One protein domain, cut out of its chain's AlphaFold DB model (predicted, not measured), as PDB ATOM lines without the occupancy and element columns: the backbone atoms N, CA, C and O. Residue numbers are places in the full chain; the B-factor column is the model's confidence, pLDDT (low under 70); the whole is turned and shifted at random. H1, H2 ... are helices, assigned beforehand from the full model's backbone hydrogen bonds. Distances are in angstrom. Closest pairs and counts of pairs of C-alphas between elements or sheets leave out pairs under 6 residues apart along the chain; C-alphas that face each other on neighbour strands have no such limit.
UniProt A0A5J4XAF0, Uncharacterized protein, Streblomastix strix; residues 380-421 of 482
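AT A GLANCE: This is residues 380 to 421 of the 482 residues of an uncharacterized protein of Streblomastix strix (UniProt A0A5J4XAF0). One long helix, H2, makes most of the length, and a shorter helix, H1, packs about perpendicular to it near its first residues, making a rough L. Residues 409 to 421 stick out as a free arm. The printed part has 42 residues with two named helices, H1 then H2, and no named strand: all helix. It is loose, with a radius of gyration of the C-alphas of 12.6 A and spans of 41 by 18 by 14 A.

IN THESE COORDINATES: H2, residues 399 to 419, is 30.1 A long and ends at C-alpha 419 (28.467, -14.975, 26.593). H1, residues 380 to 390, is 15.6 A long and begins at C-alpha 380 (14.285, -26.273, 44.354).

HOW THE PARTS SIT: H2 touches H1 with residues 400 to 407 alone. Their closest C-alphas, those of Gly 380 and Gln 404, are 4.9 A apart. Their lines are about perpendicular, at 86 degrees. In both helices every O i to N i+4 pair is within hydrogen-bond range.

THE WHOLE: The two C-alphas farthest apart, those of Lys 394 and Glu 421, are 41.3 A apart. The link from H1 to H2 is short, with 8 residues. Residues 389 to 394 stand free. The printed part has no cut. Residue 421 alone has pLDDT under 70.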
ATOM      1  N   GLY A 380      13.502 -25.209  43.723       84.69
ATOM      2  CA  GLY A 380      14.285 -26.273  44.354       84.69
ATOM      3  C   GLY A 380      13.521 -27.579  44.554       84.69
ATOM      4  O   GLY A 380      14.127 -28.638  44.635       84.69
ATOM      5  N   SER A 381      12.184 -27.553  44.610       86.75
ATOM      6  CA  SER A 381      11.386 -28.789  44.679       86.75
ATOM      7  C   SER A 381      11.413 -29.556  43.358       86.75
ATOM      8  O   SER A 381      11.466 -30.781  43.375       86.75
ATOM      9  N   ALA A 382      11.391 -28.846  42.228       87.81
ATOM     10  CA  ALA A 382      11.499 -29.455  40.908       87.81
ATOM     11  C   ALA A 382      12.910 -30.021  40.693       87.81
ATOM     12  O   ALA A 382      13.037 -31.204  40.390       87.81
ATOM     13  N   ALA A 383      13.949 -29.224  40.974       86.88
ATOM     14  CA  ALA A 383      15.344 -29.660  40.883       86.88
ATOM     15  C   ALA A 383      15.618 -30.902  41.751       86.88
ATOM     16  O   ALA A 383      16.205 -31.880  41.293       86.88
ATOM     17  N   PHE A 384      15.109 -30.913  42.985       88.44
ATOM     18  CA  PHE A 384      15.247 -32.058  43.881       88.44
ATOM     19  C   PHE A 384      14.516 -33.308  43.383       88.44
ATOM     20  O   PHE A 384      15.034 -34.412  43.524       88.44
ATOM     21  N   ASN A 385      13.324 -33.163  42.796       88.25
ATOM     22  CA  ASN A 385      12.584 -34.299  42.243       88.25
ATOM     23  C   ASN A 385      13.302 -34.913  41.037       88.25
ATOM     24  O   ASN A 385      13.367 -36.137  40.940       88.25
ATOM     25  N   VAL A 386      13.875 -34.078  40.165       88.62
ATOM     26  CA  VAL A 386      14.725 -34.524  39.054       88.62
ATOM     27  C   VAL A 386      15.937 -35.278  39.596       88.62
ATOM     28  O   VAL A 386      16.154 -36.427  39.223       88.62
ATOM     29  N   PHE A 387      16.663 -34.697  40.552       89.62
ATOM     30  CA  PHE A 387      17.841 -35.335  41.139       89.62
ATOM     31  C   PHE A 387      17.496 -36.671  41.822       89.62
ATOM     32  O   PHE A 387      18.157 -37.686  41.623       89.62
ATOM     33  N   LYS A 388      16.377 -36.724  42.552       89.44
ATOM     34  CA  LYS A 388      15.872 -37.958  43.169       89.44
ATOM     35  C   LYS A 388      15.475 -39.028  42.142       89.44
ATOM     36  O   LYS A 388      15.511 -40.207  42.474       89.44
ATOM     37  N   SER A 389      15.075 -38.642  40.929       90.12
ATOM     38  CA  SER A 389      14.709 -39.600  39.874       90.12
ATOM     39  C   SER A 389      15.918 -40.310  39.260       90.12
ATOM     40  O   SER A 389      15.792 -41.458  38.840       90.12
ATOM     41  N   ILE A 390      17.085 -39.659  39.261       89.94
ATOM     42  CA  ILE A 390      18.328 -40.200  38.693       89.94
ATOM     43  C   ILE A 390      19.188 -40.923  39.733       89.94
ATOM     44  O   ILE A 390      19.925 -41.843  39.387       89.94
ATOM     45  N   THR A 391      19.090 -40.557  41.015       88.12
ATOM     46  CA  THR A 391      19.858 -41.216  42.079       88.12
ATOM     47  C   THR A 391      19.004 -42.227  42.852       88.12
ATOM     48  O   THR A 391      17.995 -41.833  43.441       88.12
ATOM     49  N   PRO A 392      19.424 -43.498  42.995       88.19
ATOM     50  CA  PRO A 392      18.696 -44.491  43.794       88.19
ATOM     51  C   PRO A 392      18.817 -44.271  45.316       88.19
ATOM     52  O   PRO A 392      18.252 -45.027  46.109       88.19
ATOM     53  N   MET A 393      19.573 -43.261  45.754       88.69
ATOM     54  CA  MET A 393      19.905 -43.043  47.159       88.69
ATOM     55  C   MET A 393      18.846 -42.215  47.891       88.69
ATOM     56  O   MET A 393      18.203 -41.321  47.340       88.69
ATOM     57  N   LYS A 394      18.689 -42.485  49.191       89.69
ATOM     58  CA  LYS A 394      17.897 -41.626  50.075       89.69
ATOM     59  C   LYS A 394      18.674 -40.339  50.333       89.69
ATOM     60  O   LYS A 394      19.696 -40.358  51.009       89.69
ATOM     61  N   ILE A 395      18.166 -39.233  49.812       89.31
ATOM     62  CA  ILE A 395      18.763 -37.910  49.983       89.31
ATOM     63  C   ILE A 395      18.141 -37.228  51.205       89.31
ATOM     64  O   ILE A 395      16.923 -37.270  51.398       89.31
ATOM     65  N   ALA A 396      18.972 -36.599  52.033       90.94
ATOM     66  CA  ALA A 396      18.512 -35.838  53.187       90.94
ATOM     67  C   ALA A 396      17.779 -34.552  52.759       90.94
ATOM     68  O   ALA A 396      18.132 -33.917  51.768       90.94
ATOM     69  N   ASN A 397      16.764 -34.132  53.521       82.44
ATOM     70  CA  ASN A 397      15.928 -32.979  53.155       82.44
ATOM     71  C   ASN A 397      16.712 -31.657  53.057       82.44
ATOM     72  O   ASN A 397      16.325 -30.781  52.289       82.44
ATOM     73  N   ASN A 398      17.810 -31.515  53.804       88.25
ATOM     74  CA  ASN A 398      18.701 -30.352  53.742       88.25
ATOM     75  C   ASN A 398      19.547 -30.303  52.459       88.25
ATOM     76  O   ASN A 398      20.024 -29.235  52.095       88.25
ATOM     77  N   ALA A 399      19.703 -31.418  51.740       90.06
ATOM     78  CA  ALA A 399      20.415 -31.428  50.465       90.06
ATOM     79  C   ALA A 399      19.630 -30.726  49.348       90.06
ATOM     80  O   ALA A 399      20.205 -30.387  48.322       90.06
ATOM     81  N   LYS A 400      18.326 -30.478  49.538       89.00
ATOM     82  CA  LYS A 400      17.502 -29.734  48.581       89.00
ATOM     83  C   LYS A 400      18.058 -28.339  48.303       89.00
ATOM     84  O   LYS A 400      18.152 -27.956  47.141       89.00
ATOM     85  N   ASP A 401      18.416 -27.612  49.358       89.69
ATOM     86  CA  ASP A 401      18.915 -26.241  49.236       89.69
ATOM     87  C   ASP A 401      20.285 -26.238  48.543       89.69
ATOM     88  O   ASP A 401      20.513 -25.443  47.640       89.69
ATOM     89  N   ILE A 402      21.134 -27.221  48.869       93.00
ATOM     90  CA  ILE A 402      22.456 -27.412  48.253       93.00
ATOM     91  C   ILE A 402      22.328 -27.742  46.759       93.00
ATOM     92  O   ILE A 402      23.017 -27.148  45.940       93.00
ATOM     93  N   ILE A 403      21.431 -28.661  46.384       91.62
ATOM     94  CA  ILE A 403      21.192 -29.021  44.977       91.62
ATOM     95  C   ILE A 403      20.656 -27.814  44.198       91.62
ATOM     96  O   ILE A 403      21.070 -27.579  43.066       91.62
ATOM     97  N   GLN A 404      19.744 -27.040  44.794       92.25
ATOM     98  CA  GLN A 404      19.211 -25.834  44.164       92.25
ATOM     99  C   GLN A 404      20.306 -24.781  43.948       92.25
ATOM    100  O   GLN A 404      20.366 -24.181  42.874       92.25
ATOM    101  N   GLU A 405      21.153 -24.547  44.950       92.81
ATOM    102  CA  GLU A 405      22.263 -23.596  44.873       92.81
ATOM    103  C   GLU A 405      23.296 -24.037  43.833       92.81
ATOM    104  O   GLU A 405      23.608 -23.266  42.931       92.81
ATOM    105  N   ALA A 406      23.722 -25.303  43.869       93.56
ATOM    106  CA  ALA A 406      24.659 -25.863  42.899       93.56
ATOM    107  C   ALA A 406      24.141 -25.754  41.457       93.56
ATOM    108  O   ALA A 406      24.877 -25.339  40.567       93.56
ATOM    109  N   LEU A 407      22.860 -26.057  41.223       93.25
ATOM    110  CA  LEU A 407      22.254 -25.919  39.897       93.25
ATOM    111  C   LEU A 407      22.160 -24.453  39.452       93.25
ATOM    112  O   LEU A 407      22.305 -24.156  38.270       93.25
ATOM    113  N   THR A 408      21.928 -23.531  40.389       92.69
ATOM    114  CA  THR A 408      21.902 -22.092  40.093       92.69
ATOM    115  C   THR A 408      23.285 -21.600  39.677       92.69
ATOM    116  O   THR A 408      23.395 -20.913  38.666       92.69
ATOM    117  N   VAL A 409      24.329 -21.992  40.415       94.94
ATOM    118  CA  VAL A 409      25.724 -21.656  40.094       94.94
ATOM    119  C   VAL A 409      26.111 -22.231  38.733       94.94
ATOM    120  O   VAL A 409      26.604 -21.490  37.893       94.94
ATOM    121  N   PHE A 410      25.789 -23.500  38.474       94.00
ATOM    122  CA  PHE A 410      26.068 -24.144  37.191       94.00
ATOM    123  C   PHE A 410      25.419 -23.415  36.005       94.00
ATOM    124  O   PHE A 410      26.080 -23.132  35.012       94.00
ATOM    125  N   LEU A 411      24.129 -23.066  36.099       91.75
ATOM    126  CA  LEU A 411      23.450 -22.342  35.016       91.75
ATOM    127  C   LEU A 411      23.987 -20.919  34.835       91.75
ATOM    128  O   LEU A 411      23.981 -20.407  33.717       91.75
ATOM    129  N   GLN A 412      24.435 -20.279  35.916       92.62
ATOM    130  CA  GLN A 412      25.056 -18.963  35.846       92.62
ATOM    131  C   GLN A 412      26.427 -19.031  35.166       92.62
ATOM    132  O   GLN A 412      26.682 -18.218  34.287       92.62
ATOM    133  N   GLU A 413      27.256 -20.013  35.522       92.94
ATOM    134  CA  GLU A 413      28.574 -20.256  34.922       92.94
ATOM    135  C   GLU A 413      28.465 -20.621  33.435       92.94
ATOM    136  O   GLU A 413      29.162 -20.062  32.592       92.94
ATOM    137  N   MET A 414      27.509 -21.489  33.090       91.88
ATOM    138  CA  MET A 414      27.183 -21.782  31.696       91.88
ATOM    139  C   MET A 414      26.747 -20.519  30.949       91.88
ATOM    140  O   MET A 414      27.192 -20.275  29.833       91.88
ATOM    141  N   GLY A 415      25.896 -19.692  31.561       90.00
ATOM    142  CA  GLY A 415      25.463 -18.428  30.974       90.00
ATOM    143  C   GLY A 415      26.621 -17.458  30.739       90.00
ATOM    144  O   GLY A 415      26.680 -16.857  29.672       90.00
ATOM    145  N   THR A 416      27.544 -17.323  31.695       89.69
ATOM    146  CA  THR A 416      28.719 -16.457  31.542       89.69
ATOM    147  C   THR A 416      29.634 -16.966  30.441       89.69
ATOM    148  O   THR A 416      29.955 -16.198  29.541       89.69
ATOM    149  N   GLU A 417      29.958 -18.258  30.428       89.31
ATOM    150  CA  GLU A 417      30.879 -18.828  29.440       89.31
ATOM    151  C   GLU A 417      30.305 -18.795  28.017       89.31
ATOM    152  O   GLU A 417      31.028 -18.524  27.068       89.31
ATOM    153  N   LEU A 418      28.990 -18.985  27.860       86.31
ATOM    154  CA  LEU A 418      28.318 -18.844  26.562       86.31
ATOM    155  C   LEU A 418      28.238 -17.390  26.068       86.31
ATOM    156  O   LEU A 418      27.936 -17.161  24.899       86.31
ATOM    157  N   THR A 419      28.452 -16.407  26.948       85.12
ATOM    158  CA  THR A 419      28.467 -14.975  26.593       85.12
ATOM    159  C   THR A 419      29.866 -14.382  26.490       85.12
ATOM    160  O   THR A 419      30.037 -13.317  25.887       85.12
ATOM    161  N   GLU A 420      30.855 -15.035  27.098       81.19
ATOM    162  CA  GLU A 420      32.254 -14.661  26.980       81.19
ATOM    163  C   GLU A 420      32.750 -14.963  25.563       81.19
ATOM    164  O   GLU A 420      32.308 -15.901  24.902       81.19
ATOM    165  N   GLU A 421      33.613 -14.087  25.051       61.94
ATOM    166  CA  GLU A 421      34.214 -14.270  23.735       61.94
ATOM    167  C   GLU A 421      35.087 -15.518  23.768       61.94
ATOM    168  O   GLU A 421      36.023 -15.628  24.557       61.94
TER     169      GLU A 421